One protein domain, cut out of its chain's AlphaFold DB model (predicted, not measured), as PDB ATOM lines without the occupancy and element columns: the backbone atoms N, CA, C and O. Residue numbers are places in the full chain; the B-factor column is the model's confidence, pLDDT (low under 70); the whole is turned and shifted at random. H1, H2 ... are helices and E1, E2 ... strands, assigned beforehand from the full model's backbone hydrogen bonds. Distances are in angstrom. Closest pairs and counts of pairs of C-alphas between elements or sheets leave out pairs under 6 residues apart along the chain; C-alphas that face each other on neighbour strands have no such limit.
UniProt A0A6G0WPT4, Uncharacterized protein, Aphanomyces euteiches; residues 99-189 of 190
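This is residues 99 to 189 of the 190 residues of an uncharacterized protein of Aphanomyces euteiches (UniProt A0A6G0WPT4). A long two-stranded hairpin, E1 and E2, and one long helix, H2, both run lengthwise through an elongated, open frame without touching each other, and the short helix H1 packs on H2 near its beginning. Between the hairpin and H1 the chain makes a long loop, residues 126 to 137. The printed part has 91 residues, with two named strands and then two named helices in the order E1, E2, H1, H2; the sheet E1 - E2 is antiparallel and the class is mixed, helices and strands. The whole is loose, with a radius of gyration of the C-alphas of 17.7 A and spans of 54 by 27 by 19 A.

E1, residues 103 to 113, and E2, residues 116 to 125, form a hairpin, antiparallel at 168 degrees between their directions. N 104 and O 124 are 2.9 A apart and N 118 and O 110 are 2.8 A apart, both within hydrogen-bond range. H1, residues 138 to 144, touches H2, residues 155 to 188, which meets it with residues 158 to 162 alone; the closest C-alphas, of Gly 142 and Ile 162, are 5.7 A apart. These helices run the same way at a shallow tilt of 31 degrees. H2 is apart from both E1 and E2, and H1 is apart from E1. Every O i to N i+4 pair is within hydrogen-bond range in H1, and 29 of 30 are in H2.

E1 begins at C-alpha 103 (104.183, 122.010, 93.118) and is 31.8 A long; E2 is 28.8 A long. H1 measures 9.9 A. H2 measures 49.2 A and ends at C-alpha 188 (127.920, 121.833, 75.563).

The two C-alphas farthest apart, of Gln 153 and Ser 189, are 54.8 A apart. The printed part has no cut. The link from E1 to E2 is tight, that from H1 to H2 short and that from E2 to H1 long. Residues 179 to 184 of H2 stand free. The mean pLDDT of the printed part is 85.1; residues 99 to 102 and residue 189 are under 70.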
ATOM      1  N   ALA A  99     101.078 132.496  93.038       53.03
ATOM      2  CA  ALA A  99     100.157 132.014  94.072       53.03
ATOM      3  C   ALA A  99      99.354 130.742  93.695       53.03
ATOM      4  O   ALA A  99      98.485 130.333  94.457       53.03
ATOM      5  N   ASN A 100      99.636 130.107  92.548       56.78
ATOM      6  CA  ASN A 100      98.818 129.034  91.985       56.78
ATOM      7  C   ASN A 100      99.592 127.749  91.631       56.78
ATOM      8  O   ASN A 100      98.953 126.767  91.263       56.78
ATOM      9  N   SER A 101     100.929 127.705  91.722       57.69
ATOM     10  CA  SER A 101     101.662 126.451  91.493       57.69
ATOM     11  C   SER A 101     101.852 125.710  92.818       57.69
ATOM     12  O   SER A 101     102.777 125.988  93.574       57.69
ATOM     13  N   SER A 102     100.972 124.752  93.100       63.91
ATOM     14  CA  SER A 102     101.013 123.866  94.277       63.91
ATOM     15  C   SER A 102     102.144 122.827  94.244       63.91
ATOM     16  O   SER A 102     102.194 121.931  95.088       63.91
ATOM     17  N   SER A 103     103.061 122.927  93.283       71.31
ATOM     18  CA  SER A 103     104.183 122.010  93.118       71.31
ATOM     19  C   SER A 103     105.520 122.734  93.185       71.31
ATOM     20  O   SER A 103     105.694 123.790  92.579       71.31
ATOM     21  N   TRP A 104     106.481 122.113  93.858       75.75
ATOM     22  CA  TRP A 104     107.885 122.507  93.870       75.75
ATOM     23  C   TRP A 104     108.741 121.314  93.456       75.75
ATOM     24  O   TRP A 104     108.469 120.190  93.867       75.75
ATOM     25  N   GLY A 105     109.794 121.537  92.678       77.56
ATOM     26  CA  GLY A 105     110.729 120.477  92.321       77.56
ATOM     27  C   GLY A 105     112.139 120.997  92.103       77.56
ATOM     28  O   GLY A 105     112.338 122.185  91.854       77.56
ATOM     29  N   TRP A 106     113.116 120.104  92.210       78.94
ATOM     30  CA  TRP A 106     114.501 120.372  91.848       78.94
ATOM     31  C   TRP A 106     115.108 119.186  91.110       78.94
ATOM     32  O   TRP A 106     114.801 118.027  91.393       78.94
ATOM     33  N   THR A 107     116.021 119.490  90.194       77.44
ATOM     34  CA  THR A 107     116.805 118.492  89.473       77.44
ATOM     35  C   THR A 107     118.288 118.782  89.682       77.44
ATOM     36  O   THR A 107     118.733 119.907  89.457       77.44
ATOM     37  N   VAL A 108     119.043 117.786  90.141       82.31
ATOM     38  CA  VAL A 108     120.495 117.857  90.357       82.31
ATOM     39  C   VAL A 108     121.186 116.950  89.348       82.31
ATOM     40  O   VAL A 108     120.757 115.814  89.152       82.31
ATOM     41  N   TYR A 109     122.262 117.449  88.741       79.19
ATOM     42  CA  TYR A 109     123.088 116.721  87.780       79.19
ATOM     43  C   TYR A 109     124.460 116.461  88.395       79.19
ATOM     44  O   TYR A 109     125.106 117.392  88.879       79.19
ATOM     45  N   GLU A 110     124.906 115.213  88.362       83.56
ATOM     46  CA  GLU A 110     126.223 114.800  88.834       83.56
ATOM     47  C   GLU A 110     126.935 114.008  87.733       83.56
ATOM     48  O   GLU A 110     126.454 112.965  87.294       83.56
ATOM     49  N   ALA A 111     128.079 114.510  87.266       84.25
ATOM     50  CA  ALA A 111     128.906 113.797  86.296       84.25
ATOM     51  C   ALA A 111     129.610 112.620  86.990       84.25
ATOM     52  O   ALA A 111     130.434 112.830  87.881       84.25
ATOM     53  N   MET A 112     129.285 111.391  86.582       87.31
ATOM     54  CA  MET A 112     129.887 110.164  87.118       87.31
ATOM     55  C   MET A 112     131.094 109.724  86.285       87.31
ATOM     56  O   MET A 112     132.109 109.295  86.831       87.31
ATOM     57  N   THR A 113     130.995 109.863  84.962       88.12
ATOM     58  CA  THR A 113     132.071 109.668  83.977       88.12
ATOM     59  C   THR A 113     131.887 110.689  82.841       88.12
ATOM     60  O   THR A 113     130.865 111.381  82.835       88.12
ATOM     61  N   PRO A 114     132.823 110.817  81.875       83.38
ATOM     62  CA  PRO A 114     132.650 111.733  80.741       83.38
ATOM     63  C   PRO A 114     131.343 111.525  79.959       83.38
ATOM     64  O   PRO A 114     130.754 112.497  79.503       83.38
ATOM     65  N   ASP A 115     130.856 110.281  79.893       83.06
ATOM     66  CA  ASP A 115     129.676 109.908  79.102       83.06
ATOM     67  C   ASP A 115     128.435 109.592  79.958       83.06
ATOM     68  O   ASP A 115     127.378 109.250  79.427       83.06
ATOM     69  N   ILE A 116     128.539 109.661  81.294       83.19
ATOM     70  CA  ILE A 116     127.457 109.275  82.212       83.19
ATOM     71  C   ILE A 116     127.199 110.394  83.220       83.19
ATOM     72  O   ILE A 116     128.035 110.697  84.074       83.19
ATOM     73  N   THR A 117     125.989 110.955  83.174       83.81
ATOM     74  CA  THR A 117     125.477 111.910  84.167       83.81
ATOM     75  C   THR A 117     124.348 111.275  84.967       83.81
ATOM     76  O   THR A 117     123.349 110.827  84.405       83.81
ATOM     77  N   LEU A 118     124.492 111.251  86.290       83.69
ATOM     78  CA  LEU A 118     123.413 110.900  87.197       83.69
ATOM     79  C   LEU A 118     122.488 112.106  87.373       83.69
ATOM     80  O   LEU A 118     122.940 113.219  87.640       83.69
ATOM     81  N   VAL A 119     121.183 111.873  87.239       78.62
ATOM     82  CA  VAL A 119     120.153 112.901  87.404       78.62
ATOM     83  C   VAL A 119     119.290 112.548  88.607       78.62
ATOM     84  O   VAL A 119     118.601 111.528  88.612       78.62
ATOM     85  N   HIS A 120     119.298 113.406  89.623       81.50
ATOM     86  CA  HIS A 120     118.380 113.316  90.751       81.50
ATOM     87  C   HIS A 120     117.231 114.284  90.534       81.50
ATOM     88  O   HIS A 120     117.448 115.492  90.520       81.50
ATOM     89  N   ASN A 121     116.012 113.769  90.406       78.88
ATOM     90  CA  ASN A 121     114.818 114.599  90.326       78.88
ATOM     91  C   ASN A 121     113.977 114.416  91.591       78.88
ATOM     92  O   ASN A 121     113.617 113.290  91.933       78.88
ATOM     93  N   LEU A 122     113.662 115.512  92.279       81.94
ATOM     94  CA  LEU A 122     112.675 115.522  93.352       81.94
ATOM     95  C   LEU A 122     111.529 116.440  92.954       81.94
ATOM     96  O   LEU A 122     111.742 117.606  92.632       81.94
ATOM     97  N   PHE A 123     110.311 115.922  93.047       79.00
ATOM     98  CA  PHE A 123     109.095 116.680  92.813       79.00
ATOM     99  C   PHE A 123     108.166 116.510  94.012       79.00
ATOM    100  O   PHE A 123     107.800 115.396  94.376       79.00
ATOM    101  N   MET A 124     107.814 117.620  94.649       77.81
ATOM    102  CA  MET A 124     106.852 117.680  95.739       77.81
ATOM    103  C   MET A 124     105.595 118.376  95.237       77.81
ATOM    104  O   MET A 124     105.615 119.565  94.911       77.81
ATOM    105  N   GLN A 125     104.493 117.636  95.196       78.88
ATOM    106  CA  GLN A 125     103.177 118.182  94.902       78.88
ATOM    107  C   GLN A 125     102.374 118.255  96.196       78.88
ATOM    108  O   GLN A 125     102.102 117.237  96.829       78.88
ATOM    109  N   TYR A 126     102.004 119.467  96.596       80.38
ATOM    110  CA  TYR A 126     101.127 119.684  97.736       80.38
ATOM    111  C   TYR A 126      99.671 119.647  97.287       80.38
ATOM    112  O   TYR A 126      99.335 120.029  96.161       80.38
ATOM    113  N   THR A 127      98.785 119.219  98.188       80.56
ATOM    114  CA  THR A 127      97.346 119.343  97.959       80.56
ATOM    115  C   THR A 127      97.018 120.818  97.723       80.56
ATOM    116  O   THR A 127      97.372 121.647  98.566       80.56
ATOM    117  N   PRO A 128      96.368 121.183  96.604       79.25
ATOM    118  CA  PRO A 128      96.091 122.580  96.327       79.25
ATOM    119  C   PRO A 128      95.184 123.156  97.416       79.25
ATOM    120  O   PRO A 128      94.190 122.540  97.813       79.25
ATOM    121  N   ILE A 129      95.529 124.347  97.893       82.31
ATOM    122  CA  ILE A 129      94.699 125.116  98.817       82.31
ATOM    123  C   ILE A 129      94.128 126.323  98.082       82.31
ATOM    124  O   ILE A 129      94.785 126.922  97.233       82.31
ATOM    125  N   THR A 130      92.881 126.670  98.379       81.56
ATOM    126  CA  THR A 130      92.256 127.893  97.869       81.56
ATOM    127  C   THR A 130      92.900 129.131  98.499       81.56
ATOM    128  O   THR A 130      93.560 129.045  99.535       81.56
ATOM    129  N   ALA A 131      92.614 130.317  97.952       78.44
ATOM    130  CA  ALA A 131      92.996 131.598  98.563       78.44
ATOM    131  C   ALA A 131      92.475 131.772 100.009       78.44
ATOM    132  O   ALA A 131      93.010 132.566 100.773       78.44
ATOM    133  N   SER A 132      91.442 131.012 100.390       80.94
ATOM    134  CA  SER A 132      90.880 130.953 101.744       80.94
ATOM    135  C   SER A 132      91.497 129.861 102.631       80.94
ATOM    136  O   SER A 132      90.913 129.509 103.654       80.94
ATOM    137  N   CYS A 133      92.651 129.308 102.244       74.62
ATOM    138  CA  CYS A 133      93.366 128.238 102.948       74.62
ATOM    139  C   CYS A 133      92.542 126.954 103.155       74.62
ATOM    140  O   CYS A 133      92.797 126.194 104.088       74.62
ATOM    141  N   LYS A 134      91.551 126.688 102.297       85.19
ATOM    142  CA  LYS A 134      90.781 125.439 102.334       85.19
ATOM    143  C   LYS A 134      91.348 124.456 101.323       85.19
ATOM    144  O   LYS A 134      91.660 124.834 100.196       85.19
ATOM    145  N   VAL A 135      91.458 123.194 101.723       85.12
ATOM    146  CA  VAL A 135      91.789 122.095 100.809       85.12
ATOM    147  C   VAL A 135      90.726 122.040  99.712       85.12
ATOM    148  O   VAL A 135      89.531 122.043 100.023       85.12
ATOM    149  N   ILE A 136      91.139 122.018  98.440       90.44
ATOM    150  CA  ILE A 136      90.175 121.916  97.339       90.44
ATOM    151  C   ILE A 136      89.445 120.563  97.389       90.44
ATOM    152  O   ILE A 136      90.058 119.543  97.722       90.44
ATOM    153  N   PRO A 137      88.139 120.517  97.075       94.31
ATOM    154  CA  PRO A 137      87.388 119.268  97.089       94.31
ATOM    155  C   PRO A 137      87.915 118.301  96.021       94.31
ATOM    156  O   PRO A 137      88.444 118.709  94.984       94.31
ATOM    157  N   LEU A 138      87.740 116.999  96.262       94.25
ATOM    158  CA  LEU A 138      88.265 115.929  95.405       94.25
ATOM    159  C   LEU A 138      87.805 116.044  93.941       94.25
ATOM    160  O   LEU A 138      88.569 115.750  93.026       94.25
ATOM    161  N   GLU A 139      86.583 116.521  93.706       95.94
ATOM    162  CA  GLU A 139      86.068 116.791  92.359       95.94
ATOM    163  C   GLU A 139      86.904 117.829  91.603       95.94
ATOM    164  O   GLU A 139      87.189 117.649  90.421       95.94
ATOM    165  N   MET A 140      87.355 118.886  92.288       92.31
ATOM    166  CA  MET A 140      88.214 119.906  91.694       92.31
ATOM    167  C   MET A 140      89.610 119.351  91.439       92.31
ATOM    168  O   MET A 140      90.169 119.639  90.385       92.31
ATOM    169  N   ILE A 141      90.141 118.513  92.341       92.19
ATOM    170  CA  ILE A 141      91.407 117.799  92.104       92.19
ATOM    171  C   ILE A 141      91.297 116.968  90.824       92.19
ATOM    172  O   ILE A 141      92.166 117.057  89.966       92.19
ATOM    173  N   GLY A 142      90.211 116.212  90.644       93.88
ATOM    174  CA  GLY A 142      90.026 115.414  89.435       93.88
ATOM    175  C   GLY A 142      89.956 116.251  88.160       93.88
ATOM    176  O   GLY A 142      90.615 115.905  87.179       93.88
ATOM    177  N   ARG A 143      89.280 117.406  88.190       94.00
ATOM    178  CA  ARG A 143      89.252 118.340  87.050       94.00
ATOM    179  C   ARG A 143      90.637 118.870  86.677       94.00
ATOM    180  O   ARG A 143      90.898 119.038  85.491       94.00
ATOM    181  N   LEU A 144      91.531 119.085  87.650       90.38
ATOM    182  CA  LEU A 144      92.923 119.479  87.371       90.38
ATOM    183  C   LEU A 144      93.674 118.425  86.545       90.38
ATOM    184  O   LEU A 144      94.559 118.778  85.774       90.38
ATOM    185  N   PHE A 145      93.289 117.153  86.665       92.19
ATOM    186  CA  PHE A 145      93.841 116.037  85.894       92.19
ATOM    187  C   PHE A 145      92.920 115.584  84.748       92.19
ATOM    188  O   PHE A 145      93.033 114.458  84.262       92.19
ATOM    189  N   GLY A 146      91.982 116.437  84.317       93.81
ATOM    190  CA  GLY A 146      91.082 116.156  83.193       93.81
ATOM    191  C   GLY A 146      90.044 115.060  83.457       93.81
ATOM    192  O   GLY A 146      89.508 114.486  82.510       93.81
ATOM    193  N   ARG A 147      89.755 114.733  84.722       96.69
ATOM    194  CA  ARG A 147      88.709 113.770  85.101       96.69
ATOM    195  C   ARG A 147      87.360 114.470  85.307       96.69
ATOM    196  O   ARG A 147      87.293 115.528  85.935       96.69
ATOM    197  N   SER A 148      86.295 113.875  84.761       95.81
ATOM    198  CA  SER A 148      84.906 114.308  84.988       95.81
ATOM    199  C   SER A 148      84.483 113.983  86.424       95.81
ATOM    200  O   SER A 148      84.879 112.932  86.910       95.81
ATOM    201  N   PRO A 149      83.656 114.803  87.103       95.75
ATOM    202  CA  PRO A 149      83.104 114.452  88.417       95.75
ATOM    203  C   PRO A 149      82.161 113.232  88.396       95.75
ATOM    204  O   PRO A 149      81.795 112.723  89.460       95.75
ATOM    205  N   ASP A 150      81.757 112.760  87.216       94.62
ATOM    206  CA  ASP A 150      80.926 111.567  87.069       94.62
ATOM    207  C   ASP A 150      81.643 110.341  87.657       94.62
ATOM    208  O   ASP A 150      82.751 109.992  87.256       94.62
ATOM    209  N   GLY A 151      81.015 109.683  88.634       89.62
ATOM    210  CA  GLY A 151      81.607 108.543  89.345       89.62
ATOM    211  C   GLY A 151      82.262 108.882  90.685       89.62
ATOM    212  O   GLY A 151      82.719 107.969  91.368       89.62
ATOM    213  N   ILE A 152      82.224 110.144  91.138       95.31
ATOM    214  CA  ILE A 152      82.716 110.528  92.477       95.31
ATOM    215  C   ILE A 152      82.016 109.783  93.629       95.31
ATOM    216  O   ILE A 152      82.597 109.617  94.700       95.31
ATOM    217  N   GLN A 153      80.801 109.277  93.379       95.94
ATOM    218  CA  GLN A 153      80.048 108.395  94.280       95.94
ATOM    219  C   GLN A 153      80.885 107.163  94.692       95.94
ATOM    220  O   GLN A 153      80.785 106.675  95.816       95.94
ATOM    221  N   HIS A 154      81.756 106.694  93.792       96.44
ATOM    222  CA  HIS A 154      82.719 105.617  94.009       96.44
ATOM    223  C   HIS A 154      84.107 106.210  94.270       96.44
ATOM    224  O   HIS A 154      85.021 106.123  93.447       96.44
ATOM    225  N   ARG A 155      84.249 106.846  95.438       95.88
ATOM    226  CA  ARG A 155      85.415 107.656  95.822       95.88
ATOM    227  C   ARG A 155      86.766 106.993  95.535       95.88
ATOM    228  O   ARG A 155      87.660 107.661  95.031       95.88
ATOM    229  N   GLU A 156      86.928 105.713  95.852       97.19
ATOM    230  CA  GLU A 156      88.198 104.993  95.668       97.19
ATOM    231  C   GLU A 156      88.552 104.805  94.193       97.19
ATOM    232  O   GLU A 156      89.671 105.110  93.780       97.19
ATOM    233  N   THR A 157      87.583 104.390  93.375       96.31
ATOM    234  CA  THR A 157      87.750 104.274  91.921       96.31
ATOM    235  C   THR A 157      88.085 105.627  91.303       96.31
ATOM    236  O   THR A 157      88.968 105.716  90.452       96.31
ATOM    237  N   TYR A 158      87.435 106.696  91.770       97.00
ATOM    238  CA  TYR A 158      87.711 108.052  91.309       97.00
ATOM    239  C   TYR A 158      89.129 108.517  91.683       97.00
ATOM    240  O   TYR A 158      89.844 109.054  90.840       97.00
ATOM    241  N   ILE A 159      89.590 108.246  92.911       95.19
ATOM    242  CA  ILE A 159      90.972 108.534  93.337       95.19
ATOM    243  C   ILE A 159      91.980 107.776  92.469       95.19
ATOM    244  O   ILE A 159      92.938 108.387  91.994       95.19
ATOM    245  N   ALA A 160      91.752 106.488  92.210       96.12
ATOM    246  CA  ALA A 160      92.635 105.692  91.362       96.12
ATOM    247  C   ALA A 160      92.735 106.275  89.939       96.12
ATOM    248  O   ALA A 160      93.827 106.412  89.397       96.12
ATOM    249  N   GLN A 161      91.618 106.720  89.355       96.12
ATOM    250  CA  GLN A 161      91.612 107.367  88.035       96.12
ATOM    251  C   GLN A 161      92.394 108.687  88.004       96.12
ATOM    252  O   GLN A 161      93.031 109.005  86.989       96.12
ATOM    253  N   ILE A 162      92.331 109.465  89.089       94.62
ATOM    254  CA  ILE A 162      93.121 110.689  89.258       94.62
ATOM    255  C   ILE A 162      94.603 110.339  89.347       94.62
ATOM    256  O   ILE A 162      95.395 110.943  88.631       94.62
ATOM    257  N   GLN A 163      94.976 109.348  90.162       93.12
ATOM    258  CA  GLN A 163      96.364 108.895  90.298       93.12
ATOM    259  C   GLN A 163      96.940 108.444  88.956       93.12
ATOM    260  O   GLN A 163      97.972 108.957  88.538       93.12
ATOM    261  N   THR A 164      96.225 107.593  88.215       95.69
ATOM    262  CA  THR A 164      96.662 107.151  86.882       95.69
ATOM    263  C   THR A 164      96.834 108.321  85.907       95.69
ATOM    264  O   THR A 164      97.780 108.339  85.125       95.69
ATOM    265  N   ALA A 165      95.943 109.324  85.938       94.25
ATOM    266  CA  ALA A 165      96.109 110.525  85.110       94.25
ATOM    267  C   ALA A 165      97.312 111.371  85.539       94.25
ATOM    268  O   ALA A 165      98.049 111.865  84.686       94.25
ATOM    269  N   ALA A 166      97.510 111.539  86.846       89.44
ATOM    270  CA  ALA A 166      98.613 112.305  87.404       89.44
ATOM    271  C   ALA A 166      99.967 111.676  87.057       89.44
ATOM    272  O   ALA A 166     100.875 112.384  86.629       89.44
ATOM    273  N   GLU A 167     100.085 110.353  87.167       90.06
ATOM    274  CA  GLU A 167     101.282 109.602  86.782       90.06
ATOM    275  C   GLU A 167     101.586 109.743  85.289       90.06
ATOM    276  O   GLU A 167     102.723 110.035  84.919       90.06
ATOM    277  N   ALA A 168     100.574 109.608  84.425       92.31
ATOM    278  CA  ALA A 168     100.744 109.793  82.985       92.31
ATOM    279  C   ALA A 168     101.227 111.216  82.650       92.31
ATOM    280  O   ALA A 168     102.222 111.383  81.944       92.31
ATOM    281  N   ALA A 169     100.583 112.237  83.228       88.19
ATOM    282  CA  ALA A 169     100.980 113.631  83.049       88.19
ATOM    283  C   ALA A 169     102.408 113.892  83.557       88.19
ATOM    284  O   ALA A 169     103.190 114.574  82.891       88.19
ATOM    285  N   PHE A 170     102.778 113.318  84.706       84.88
ATOM    286  CA  PHE A 170     104.126 113.423  85.255       84.88
ATOM    287  C   PHE A 170     105.166 112.805  84.317       84.88
ATOM    288  O   PHE A 170     106.185 113.438  84.033       84.88
ATOM    289  N   ILE A 171     104.918 111.597  83.804       87.88
ATOM    290  CA  ILE A 171     105.819 110.920  82.864       87.88
ATOM    291  C   ILE A 171     106.008 111.762  81.601       87.88
ATOM    292  O   ILE A 171     107.141 111.938  81.151       87.88
ATOM    293  N   ASP A 172     104.932 112.307  81.039       88.69
ATOM    294  CA  ASP A 172     105.005 113.093  79.808       88.69
ATOM    295  C   ASP A 172     105.772 114.404  80.001       88.69
ATOM    296  O   ASP A 172     106.644 114.730  79.191       88.69
ATOM    297  N   ILE A 173     105.549 115.105  81.117       84.06
ATOM    298  CA  ILE A 173     106.329 116.296  81.479       84.06
ATOM    299  C   ILE A 173     107.813 115.938  81.642       84.06
ATOM    300  O   ILE A 173     108.676 116.615  81.081       84.06
ATOM    301  N   ASN A 174     108.127 114.850  82.352       82.00
ATOM    302  CA  ASN A 174     109.514 114.422  82.548       82.00
ATOM    303  C   ASN A 174     110.191 114.042  81.229       82.00
ATOM    304  O   ASN A 174     111.346 114.399  81.029       82.00
ATOM    305  N   LYS A 175     109.491 113.381  80.300       87.31
ATOM    306  CA  LYS A 175     110.037 113.077  78.966       87.31
ATOM    307  C   LYS A 175     110.426 114.344  78.208       87.31
ATOM    308  O   LYS A 175     111.473 114.360  77.566       87.31
ATOM    309  N   VAL A 176     109.600 115.392  78.271       86.56
ATOM    310  CA  VAL A 176     109.899 116.681  77.626       86.56
ATOM    311  C   VAL A 176     111.127 117.325  78.264       86.56
ATOM    312  O   VAL A 176     112.040 117.722  77.543       86.56
ATOM    313  N   ILE A 177     111.178 117.364  79.598       81.50
ATOM    314  CA  ILE A 177     112.308 117.923  80.348       81.50
ATOM    315  C   ILE A 177     113.599 117.160  80.024       81.50
ATOM    316  O   ILE A 177     114.583 117.772  79.627       81.50
ATOM    317  N   ILE A 178     113.590 115.827  80.114       83.00
ATOM    318  CA  ILE A 178     114.755 114.978  79.825       83.00
ATOM    319  C   ILE A 178     115.233 115.173  78.383       83.00
ATOM    320  O   ILE A 178     116.434 115.295  78.153       83.00
ATOM    321  N   ARG A 179     114.317 115.246  77.409       87.06
ATOM    322  CA  ARG A 179     114.675 115.480  76.003       87.06
ATOM    323  C   ARG A 179     115.335 116.844  75.801       87.06
ATOM    324  O   ARG A 179     116.352 116.916  75.118       87.06
ATOM    325  N   ASP A 180     114.769 117.906  76.373       85.56
ATOM    326  CA  ASP A 180     115.341 119.255  76.280       85.56
ATOM    327  C   ASP A 180     116.730 119.318  76.931       85.56
ATOM    328  O   ASP A 180     117.663 119.882  76.364       85.56
ATOM    329  N   LEU A 181     116.897 118.672  78.084       79.31
ATOM    330  CA  LEU A 181     118.175 118.606  78.788       79.31
ATOM    331  C   LEU A 181     119.232 117.836  78.005       79.31
ATOM    332  O   LEU A 181     120.340 118.344  77.850       79.31
ATOM    333  N   SER A 182     118.883 116.666  77.465       82.81
ATOM    334  CA  SER A 182     119.778 115.887  76.602       82.81
ATOM    335  C   SER A 182     120.269 116.743  75.434       82.81
ATOM    336  O   SER A 182     121.469 116.876  75.226       82.81
ATOM    337  N   ALA A 183     119.352 117.440  74.754       85.50
ATOM    338  CA  ALA A 183     119.694 118.308  73.631       85.50
ATOM    339  C   ALA A 183     120.576 119.511  74.018       85.50
ATOM    340  O   ALA A 183     121.285 120.055  73.170       85.50
ATOM    341  N   ARG A 184     120.525 119.980  75.272       82.06
ATOM    342  CA  ARG A 184     121.420 121.033  75.781       82.06
ATOM    343  C   ARG A 184     122.796 120.482  76.128       82.06
ATOM    344  O   ARG A 184     123.779 121.150  75.826       82.06
ATOM    345  N   MET A 185     122.861 119.292  76.718       76.31
ATOM    346  CA  MET A 185     124.123 118.631  77.052       76.31
ATOM    347  C   MET A 185     124.948 118.330  75.799       76.31
ATOM    348  O   MET A 185     126.130 118.671  75.766       76.31
ATOM    349  N   ASP A 186     124.306 117.830  74.740       82.00
ATOM    350  CA  ASP A 186     124.957 117.549  73.452       82.00
ATOM    351  C   ASP A 186     125.585 118.805  72.824       82.00
ATOM    352  O   ASP A 186     126.600 118.725  72.141       82.00
ATOM    353  N   LYS A 187     125.014 119.991  73.078       79.94
ATOM    354  CA  LYS A 187     125.551 121.275  72.586       79.94
ATOM    355  C   LYS A 187     126.731 121.801  73.397       79.94
ATOM    356  O   LYS A 187     127.451 122.668  72.914       79.94
ATOM    357  N   THR A 188     126.873 121.362  74.645       74.88
ATOM    358  CA  THR A 188     127.920 121.833  75.563       74.88
ATOM    359  C   THR A 188     129.137 120.915  75.614       74.88
ATOM    360  O   THR A 188     130.125 121.280  76.248       74.88
ATOM    361  N   SER A 189     129.072 119.751  74.964       66.44
ATOM    362  CA  SER A 189     130.220 118.859  74.826       66.44
ATOM    363  C   SER A 189     131.199 119.440  73.787       66.44
ATOM    364  O   SER A 189     130.765 119.696  72.662       66.44
TER     365      SER A 189